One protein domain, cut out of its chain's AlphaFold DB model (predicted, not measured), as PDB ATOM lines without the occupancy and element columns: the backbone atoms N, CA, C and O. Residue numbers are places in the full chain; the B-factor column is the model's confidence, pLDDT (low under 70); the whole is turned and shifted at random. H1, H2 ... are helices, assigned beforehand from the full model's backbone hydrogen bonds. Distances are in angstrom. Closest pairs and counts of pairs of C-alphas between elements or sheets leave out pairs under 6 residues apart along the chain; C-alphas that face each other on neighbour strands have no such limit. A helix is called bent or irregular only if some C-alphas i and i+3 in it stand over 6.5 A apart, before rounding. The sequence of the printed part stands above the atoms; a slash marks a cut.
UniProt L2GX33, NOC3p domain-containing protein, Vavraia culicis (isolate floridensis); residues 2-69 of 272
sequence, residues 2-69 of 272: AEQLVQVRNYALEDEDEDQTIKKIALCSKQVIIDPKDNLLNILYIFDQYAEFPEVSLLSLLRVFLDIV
ATOM      1  N   ALA A   2     136.901 -15.235 187.956       54.72
ATOM      2  CA  ALA A   2     135.961 -16.075 188.717       54.72
ATOM      3  C   ALA A   2     134.473 -15.863 188.338       54.72
ATOM      4  O   ALA A   2     133.744 -16.836 188.203       54.72
ATOM      5  N   GLU A   3     134.038 -14.626 188.073       54.09
ATOM      6  CA  GLU A   3     132.647 -14.336 187.660       54.09
ATOM      7  C   GLU A   3     132.294 -14.885 186.268       54.09
ATOM      8  O   GLU A   3     131.190 -15.382 186.065       54.09
ATOM      9  N   GLN A   4     133.249 -14.891 185.333       54.25
ATOM     10  CA  GLN A   4     133.050 -15.468 183.997       54.25
ATOM     11  C   GLN A   4     132.877 -16.992 184.049       54.25
ATOM     12  O   GLN A   4     132.080 -17.540 183.296       54.25
ATOM     13  N   LEU A   5     133.564 -17.681 184.967       51.81
ATOM     14  CA  LEU A   5     133.397 -19.125 185.158       51.81
ATOM     15  C   LEU A   5     132.061 -19.476 185.824       51.81
ATOM     16  O   LEU A   5     131.492 -20.515 185.508       51.81
ATOM     17  N   VAL A   6     131.535 -18.619 186.704       57.03
ATOM     18  CA  VAL A   6     130.201 -18.803 187.303       57.03
ATOM     19  C   VAL A   6     129.102 -18.589 186.261       57.03
ATOM     20  O   VAL A   6     128.172 -19.384 186.199       57.03
ATOM     21  N   GLN A   7     129.239 -17.585 185.389       50.28
ATOM     22  CA  GLN A   7     128.312 -17.383 184.273       50.28
ATOM     23  C   GLN A   7     128.312 -18.573 183.309       50.28
ATOM     24  O   GLN A   7     127.254 -19.134 183.057       50.28
ATOM     25  N   VAL A   8     129.481 -19.020 182.838       55.59
ATOM     26  CA  VAL A   8     129.592 -20.175 181.922       55.59
ATOM     27  C   VAL A   8     129.035 -21.462 182.543       55.59
ATOM     28  O   VAL A   8     128.435 -22.274 181.846       55.59
ATOM     29  N   ARG A   9     129.190 -21.643 183.860       45.25
ATOM     30  CA  ARG A   9     128.675 -22.818 184.574       45.25
ATOM     31  C   ARG A   9     127.158 -22.786 184.783       45.25
ATOM     32  O   ARG A   9     126.561 -23.854 184.840       45.25
ATOM     33  N   ASN A  10     126.555 -21.602 184.881       49.97
ATOM     34  CA  ASN A  10     125.101 -21.459 184.963       49.97
ATOM     35  C   ASN A  10     124.428 -21.708 183.604       49.97
ATOM     36  O   ASN A  10     123.434 -22.419 183.573       49.97
ATOM     37  N   TYR A  11     125.017 -21.242 182.493       52.72
ATOM     38  CA  TYR A  11     124.500 -21.548 181.149       52.72
ATOM     39  C   TYR A  11     124.498 -23.059 180.856       52.72
ATOM     40  O   TYR A  11     123.491 -23.606 180.435       52.72
ATOM     41  N   ALA A  12     125.583 -23.766 181.191       54.28
ATOM     42  CA  ALA A  12     125.679 -25.205 180.930       54.28
ATOM     43  C   ALA A  12     124.709 -26.078 181.755       54.28
ATOM     44  O   ALA A  12     124.449 -27.213 181.370       54.28
ATOM     45  N   LEU A  13     124.211 -25.592 182.900       52.84
ATOM     46  CA  LEU A  13     123.239 -26.322 183.728       52.84
ATOM     47  C   LEU A  13     121.795 -26.089 183.271       52.84
ATOM     48  O   LEU A  13     120.987 -27.004 183.375       52.84
ATOM     49  N   GLU A  14     121.481 -24.897 182.759       58.44
ATOM     50  CA  GLU A  14     120.169 -24.598 182.171       58.44
ATOM     51  C   GLU A  14     119.966 -25.396 180.868       58.44
ATOM     52  O   GLU A  14     118.924 -26.028 180.691       58.44
ATOM     53  N   ASP A  15     121.007 -25.506 180.034       61.12
ATOM     54  CA  ASP A  15     120.971 -26.241 178.760       61.12
ATOM     55  C   ASP A  15     120.658 -27.751 178.922       61.12
ATOM     56  O   ASP A  15     119.993 -28.354 178.074       61.12
ATOM     57  N   GLU A  16     121.093 -28.392 180.018       64.94
ATOM     58  CA  GLU A  16     120.852 -29.829 180.239       64.94
ATOM     59  C   GLU A  16     119.380 -30.157 180.553       64.94
ATOM     60  O   GLU A  16     118.903 -31.245 180.199       64.94
ATOM     61  N   ASP A  17     118.648 -29.238 181.185       80.00
ATOM     62  CA  ASP A  17     117.225 -29.402 181.502       80.00
ATOM     63  C   ASP A  17     116.331 -29.096 180.283       80.00
ATOM     64  O   ASP A  17     115.328 -29.791 180.050       80.00
ATOM     65  N   GLU A  18     116.724 -28.129 179.445       84.38
ATOM     66  CA  GLU A  18     116.050 -27.834 178.172       84.38
ATOM     67  C   GLU A  18     116.142 -29.023 177.207       84.38
ATOM     68  O   GLU A  18     115.126 -29.509 176.694       84.38
ATOM     69  N   ASP A  19     117.342 -29.581 177.037       87.62
ATOM     70  CA  ASP A  19     117.585 -30.743 176.183       87.62
ATOM     71  C   ASP A  19     116.769 -31.965 176.615       87.62
ATOM     72  O   ASP A  19     116.255 -32.728 175.787       87.62
ATOM     73  N   GLN A  20     116.634 -32.181 177.925       90.19
ATOM     74  CA  GLN A  20     115.791 -33.249 178.454       90.19
ATOM     75  C   GLN A  20     114.315 -33.024 178.126       90.19
ATOM     76  O   GLN A  20     113.602 -33.982 177.813       90.19
ATOM     77  N   THR A  21     113.853 -31.779 178.173       91.94
ATOM     78  CA  THR A  21     112.465 -31.415 177.876       91.94
ATOM     79  C   THR A  21     112.157 -31.574 176.390       91.94
ATOM     80  O   THR A  21     111.171 -32.222 176.029       91.94
ATOM     81  N   ILE A  22     113.057 -31.136 175.510       93.69
ATOM     82  CA  ILE A  22     112.950 -31.341 174.059       93.69
ATOM     83  C   ILE A  22     112.934 -32.840 173.722       93.69
ATOM     84  O   ILE A  22     112.087 -33.299 172.948       93.69
ATOM     85  N   LYS A  23     113.802 -33.646 174.352       94.31
ATOM     86  CA  LYS A  23     113.793 -35.114 174.196       94.31
ATOM     87  C   LYS A  23     112.459 -35.723 174.632       94.31
ATOM     88  O   LYS A  23     111.950 -36.611 173.947       94.31
ATOM     89  N   LYS A  24     111.858 -35.243 175.725       94.12
ATOM     90  CA  LYS A  24     110.525 -35.685 176.172       94.12
ATOM     91  C   LYS A  24     109.439 -35.322 175.159       94.12
ATOM     92  O   LYS A  24     108.650 -36.196 174.809       94.12
ATOM     93  N   ILE A  25     109.432 -34.098 174.623       95.31
ATOM     94  CA  ILE A  25     108.495 -33.676 173.562       95.31
ATOM     95  C   ILE A  25     108.604 -34.600 172.341       95.31
ATOM     96  O   ILE A  25     107.587 -35.065 171.817       95.31
ATOM     97  N   ALA A  26     109.827 -34.930 171.919       94.88
ATOM     98  CA  ALA A  26     110.066 -35.839 170.802       94.88
ATOM     99  C   ALA A  26     109.553 -37.265 171.085       94.88
ATOM    100  O   ALA A  26     108.905 -37.873 170.228       94.88
ATOM    101  N   LEU A  27     109.783 -37.794 172.293       95.12
ATOM    102  CA  LEU A  27     109.274 -39.106 172.714       95.12
ATOM    103  C   LEU A  27     107.741 -39.142 172.747       95.12
ATOM    104  O   LEU A  27     107.143 -40.072 172.204       95.12
ATOM    105  N   CYS A  28     107.112 -38.115 173.320       94.56
ATOM    106  CA  CYS A  28     105.661 -37.950 173.334       94.56
ATOM    107  C   CYS A  28     105.096 -37.929 171.910       94.56
ATOM    108  O   CYS A  28     104.155 -38.664 171.614       94.56
ATOM    109  N   SER A  29     105.711 -37.154 171.013       95.38
ATOM    110  CA  SER A  29     105.307 -37.065 169.606       95.38
ATOM    111  C   SER A  29     105.387 -38.425 168.910       95.38
ATOM    112  O   SER A  29     104.438 -38.848 168.253       95.38
ATOM    113  N   LYS A  30     106.482 -39.166 169.124       95.38
ATOM    114  CA  LYS A  30     106.671 -40.513 168.572       95.38
ATOM    115  C   LYS A  30     105.601 -41.494 169.060       95.38
ATOM    116  O   LYS A  30     105.061 -42.246 168.258       95.38
ATOM    117  N   GLN A  31     105.286 -41.486 170.355       95.00
ATOM    118  CA  GLN A  31     104.268 -42.370 170.935       95.00
ATOM    119  C   GLN A  31     102.872 -42.096 170.367       95.00
ATOM    120  O   GLN A  31     102.137 -43.036 170.076       95.00
ATOM    121  N   VAL A  32     102.528 -40.821 170.160       95.38
ATOM    122  CA  VAL A  32     101.249 -40.437 169.547       95.38
ATOM    123  C   VAL A  32     101.157 -40.916 168.099       95.38
ATOM    124  O   VAL A  32     100.103 -41.387 167.691       95.38
ATOM    125  N   ILE A  33     102.242 -40.818 167.329       94.62
ATOM    126  CA  ILE A  33     102.259 -41.264 165.929       94.62
ATOM    127  C   ILE A  33     102.104 -42.790 165.830       94.62
ATOM    128  O   ILE A  33     101.410 -43.270 164.938       94.62
ATOM    129  N   ILE A  34     102.719 -43.552 166.744       94.62
ATOM    130  CA  ILE A  34     102.635 -45.023 166.754       94.62
ATOM    131  C   ILE A  34     101.228 -45.485 167.154       94.62
ATOM    132  O   ILE A  34     100.600 -46.230 166.408       94.62
ATOM    133  N   ASP A  35     100.726 -45.015 168.301       94.06
ATOM    134  CA  ASP A  35      99.435 -45.430 168.857       94.06
ATOM    135  C   ASP A  35      98.603 -44.198 169.259       94.06
ATOM    136  O   ASP A  35      98.562 -43.813 170.435       94.06
ATOM    137  N   PRO A  36      97.903 -43.559 168.303       91.19
ATOM    138  CA  PRO A  36      97.253 -42.272 168.540       91.19
ATOM    139  C   PRO A  36      96.074 -42.351 169.506       91.19
ATOM    140  O   PRO A  36      95.779 -41.370 170.178       91.19
ATOM    141  N   LYS A  37      95.386 -43.497 169.599       89.25
ATOM    142  CA  LYS A  37      94.168 -43.637 170.418       89.25
ATOM    143  C   LYS A  37      94.451 -43.628 171.918       89.25
ATOM    144  O   LYS A  37      93.683 -43.022 172.662       89.25
ATOM    145  N   ASP A  38      95.537 -44.266 172.337       90.44
ATOM    146  CA  ASP A  38      95.871 -44.423 173.754       90.44
ATOM    147  C   ASP A  38      96.746 -43.272 174.270       90.44
ATOM    148  O   ASP A  38      96.740 -42.964 175.460       90.44
ATOM    149  N   ASN A  39      97.439 -42.571 173.366       92.94
ATOM    150  CA  ASN A  39      98.429 -41.554 173.714       92.94
ATOM    151  C   ASN A  39      97.960 -40.103 173.506       92.94
ATOM    152  O   ASN A  39      98.783 -39.195 173.558       92.94
ATOM    153  N   LEU A  40      96.661 -39.823 173.323       90.69
ATOM    154  CA  LEU A  40      96.169 -38.442 173.127       90.69
ATOM    155  C   LEU A  40      96.579 -37.471 174.251       90.69
ATOM    156  O   LEU A  40      96.750 -36.277 173.999       90.69
ATOM    157  N   LEU A  41      96.774 -37.965 175.477       91.06
ATOM    158  CA  LEU A  41      97.238 -37.155 176.610       91.06
ATOM    159  C   LEU A  41      98.636 -36.561 176.383       91.06
ATOM    160  O   LEU A  41      98.912 -35.459 176.850       91.06
ATOM    161  N   ASN A  42      99.491 -37.225 175.603       93.06
ATOM    162  CA  ASN A  42     100.820 -36.714 175.270       93.06
ATOM    163  C   ASN A  42     100.748 -35.433 174.428       93.06
ATOM    164  O   ASN A  42     101.629 -34.586 174.527       93.06
ATOM    165  N   ILE A  43      99.680 -35.239 173.645       94.06
ATOM    166  CA  ILE A  43      99.456 -33.990 172.902       94.06
ATOM    167  C   ILE A  43      99.212 -32.829 173.877       94.06
ATOM    168  O   ILE A  43      99.692 -31.721 173.649       94.06
ATOM    169  N   LEU A  44      98.492 -33.072 174.980       93.94
ATOM    170  CA  LEU A  44      98.272 -32.060 176.018       93.94
ATOM    171  C   LEU A  44      99.584 -31.647 176.678       93.94
ATOM    172  O   LEU A  44      99.817 -30.454 176.823       93.94
ATOM    173  N   TYR A  45     100.462 -32.609 176.971       93.81
ATOM    174  CA  TYR A  45     101.793 -32.307 177.490       93.81
ATOM    175  C   TYR A  45     102.570 -31.380 176.546       93.81
ATOM    176  O   TYR A  45     103.087 -30.359 176.987       93.81
ATOM    177  N   ILE A  46     102.582 -31.665 175.237       94.56
ATOM    178  CA  ILE A  46     103.262 -30.803 174.254       94.56
ATOM    179  C   ILE A  46     102.630 -29.401 174.206       94.56
ATOM    180  O   ILE A  46     103.339 -28.410 174.061       94.56
ATOM    181  N   PHE A  47     101.305 -29.283 174.366       94.88
ATOM    182  CA  PHE A  47     100.663 -27.970 174.477       94.88
ATOM    183  C   PHE A  47     101.099 -27.189 175.717       94.88
ATOM    184  O   PHE A  47     101.193 -25.968 175.636       94.88
ATOM    185  N   ASP A  48     101.332 -27.856 176.845       93.69
ATOM    186  CA  ASP A  48     101.752 -27.187 178.079       93.69
ATOM    187  C   ASP A  48     103.185 -26.640 177.950       93.69
ATOM    188  O   ASP A  48     103.474 -25.558 178.455       93.69
ATOM    189  N   GLN A  49     104.041 -27.315 177.174       92.69
ATOM    190  CA  GLN A  49     105.408 -26.865 176.871       92.69
ATOM    191  C   GLN A  49     105.478 -25.719 175.845       92.69
ATOM    192  O   GLN A  49     106.546 -25.156 175.613       92.69
ATOM    193  N   TYR A  50     104.352 -25.325 175.238       92.44
ATOM    194  CA  TYR A  50     104.320 -24.250 174.242       92.44
ATOM    195  C   TYR A  50     104.772 -22.892 174.799       92.44
ATOM    196  O   TYR A  50     105.291 -22.071 174.049       92.44
ATOM    197  N   ALA A  51     104.560 -22.638 176.094       90.62
ATOM    198  CA  ALA A  51     104.965 -21.379 176.717       90.62
ATOM    199  C   ALA A  51     106.493 -21.229 176.805       90.62
ATOM    200  O   ALA A  51     106.996 -20.120 176.655       90.62
ATOM    201  N   GLU A  52     107.202 -22.337 177.026       90.62
ATOM    202  CA  GLU A  52     108.661 -22.374 177.172       90.62
ATOM    203  C   GLU A  52     109.343 -22.554 175.810       90.62
ATOM    204  O   GLU A  52     110.227 -21.781 175.449       90.62
ATOM    205  N   PHE A  53     108.860 -23.498 174.994       92.38
ATOM    206  CA  PHE A  53     109.439 -23.832 173.689       92.38
ATOM    207  C   PHE A  53     108.390 -23.713 172.572       92.38
ATOM    208  O   PHE A  53     107.916 -24.735 172.055       92.38
ATOM    209  N   PRO A  54     107.994 -22.491 172.169       92.00
ATOM    210  CA  PRO A  54     106.883 -22.288 171.243       92.00
ATOM    211  C   PRO A  54     107.147 -22.906 169.870       92.00
ATOM    212  O   PRO A  54     106.282 -23.595 169.334       92.00
ATOM    213  N   GLU A  55     108.344 -22.720 169.310       93.94
ATOM    214  CA  GLU A  55     108.677 -23.204 167.965       93.94
ATOM    215  C   GLU A  55     108.770 -24.732 167.908       93.94
ATOM    216  O   GLU A  55     108.136 -25.365 167.061       93.94
ATOM    217  N   VAL A  56     109.502 -25.334 168.853       94.44
ATOM    218  CA  VAL A  56     109.676 -26.793 168.946       94.44
ATOM    219  C   VAL A  56     108.332 -27.476 169.179       94.44
ATOM    220  O   VAL A  56     108.009 -28.455 168.501       94.44
ATOM    221  N   SER A  57     107.515 -26.941 170.088       95.19
ATOM    222  CA  SER A  57     106.191 -27.488 170.387       95.19
ATOM    223  C   SER A  57     105.259 -27.379 169.182       95.19
ATOM    224  O   SER A  57     104.591 -28.350 168.834       95.19
ATOM    225  N   LEU A  58     105.238 -26.231 168.495       95.81
ATOM    226  CA  LEU A  58     104.367 -26.005 167.340       95.81
ATOM    227  C   LEU A  58     104.731 -26.914 166.155       95.81
ATOM    228  O   LEU A  58     103.836 -27.482 165.526       95.81
ATOM    229  N   LEU A  59     106.025 -27.086 165.867       96.19
ATOM    230  CA  LEU A  59     106.508 -27.971 164.801       96.19
ATOM    231  C   LEU A  59     106.295 -29.454 165.141       96.19
ATOM    232  O   LEU A  59     105.906 -30.236 164.272       96.19
ATOM    233  N   SER A  60     106.478 -29.834 166.407       96.50
ATOM    234  CA  SER A  60     106.203 -31.198 166.872       96.50
ATOM    235  C   SER A  60     104.714 -31.531 166.753       96.50
ATOM    236  O   SER A  60     104.348 -32.566 166.195       96.50
ATOM    237  N   LEU A  61     103.840 -30.618 167.193       96.75
ATOM    238  CA  LEU A  61     102.390 -30.753 167.045       96.75
ATOM    239  C   LEU A  61     101.971 -30.813 165.578       96.75
ATOM    240  O   LEU A  61     101.138 -31.649 165.236       96.75
ATOM    241  N   LEU A  62     102.552 -29.977 164.708       97.06
ATOM    242  CA  LEU A  62     102.299 -30.032 163.267       97.06
ATOM    243  C   LEU A  62     102.535 -31.449 162.745       97.06
ATOM    244  O   LEU A  62     101.641 -32.021 162.125       97.06
ATOM    245  N   ARG A  63     103.709 -32.026 163.029       96.44
ATOM    246  CA  ARG A  63     104.056 -33.360 162.539       96.44
ATOM    247  C   ARG A  63     103.095 -34.424 163.057       96.44
ATOM    248  O   ARG A  63     102.631 -35.248 162.277       96.44
ATOM    249  N   VAL A  64     102.758 -34.365 164.344       96.56
ATOM    250  CA  VAL A  64     101.776 -35.263 164.958       96.56
ATOM    251  C   VAL A  64     100.428 -35.161 164.243       96.56
ATOM    252  O   VAL A  64      99.878 -36.184 163.851       96.56
ATOM    253  N   PHE A  65      99.900 -33.953 164.027       96.19
ATOM    254  CA  PHE A  65      98.605 -33.780 163.370       96.19
ATOM    255  C   PHE A  65      98.607 -34.217 161.907       96.19
ATOM    256  O   PHE A  65      97.606 -34.770 161.469       96.19
ATOM    257  N   LEU A  66      99.697 -34.028 161.165       95.06
ATOM    258  CA  LEU A  66      99.793 -34.528 159.791       95.06
ATOM    259  C   LEU A  66      99.672 -36.058 159.717       95.06
ATOM    260  O   LEU A  66      99.019 -36.564 158.811       95.06
ATOM    261  N   ASP A  67     100.237 -36.779 160.689       95.25
ATOM    262  CA  ASP A  67     100.242 -38.246 160.682       95.25
ATOM    263  C   ASP A  67      98.948 -38.859 161.268       95.25
ATOM    264  O   ASP A  67      98.520 -39.928 160.831       95.25
ATOM    265  N   ILE A  68      98.296 -38.209 162.245       94.12
ATOM    266  CA  ILE A  68      97.112 -38.778 162.931       94.12
ATOM    267  C   ILE A  68      95.765 -38.316 162.363       94.12
ATOM    268  O   ILE A  68      94.728 -38.911 162.678       94.12
ATOM    269  N   VAL A  69      95.733 -37.213 161.610       92.69
ATOM    270  CA  VAL A  69      94.476 -36.645 161.111       92.69
ATOM    271  C   VAL A  69      93.902 -37.537 160.006       92.69
ATOM    272  O   VAL A  69      94.604 -37.884 159.058       92.69
TER     273      VAL A  69
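This is residues 2 to 69 of the 272 residues of the protein "NOC3p domain-containing protein" of Vavraia culicis (isolate floridensis) (UniProt L2GX33). One long helix, H1, forms a three-helix bundle at its far end with the shorter H2 and H3, while its first half, residues 2 to 17, sticks out as a bare arm. The 68 printed residues hold three named helices, H1, H2 and H3 in chain order, running up and down, each against the one before; the class is all helix. The whole is loose, radius of gyration of the C-alphas 15.3 A, and spans 54 by 17 by 15 A.

H1, residues 2 to 34, touches H2, residues 40 to 51, with its residues 25 to 32 alone, closest at the C-alphas of Cys 28 and Asn 42, 5.4 A; this hairpin has a shallow tilt of 29 degrees, opposite ways. With residues 22 to 33 alone H1 touches H3, residues 54 to 68, closest at the C-alphas of Ile 33 and Val 64, 6.1 A, at a shallow tilt of 14 degrees, the same way. H2 and H3, also a hairpin, touch at the C-alphas of Tyr 50 and Ser 57, 5.4 A, at a shallow tilt of 22 degrees. Every O i to N i+4 pair is within hydrogen-bond range in H3, against 26 of 29 in H1 and 6 of 8 in H2.

H1 is 49.3 A long from C-alpha 2 at (135.961, -16.075, 188.717); H2 measures 19.5 A, and H3 20.9 A to C-alpha 68 at (97.112, -38.778, 162.931). H2 is only just irregular, C-alphas 48 and 51 being 6.8 A apart.

Without residues 2 to 17 the body spans 27 by 17 by 14 A. The printed part has no cut, and both links are tight. Residues 2 to 16 have pLDDT under 70.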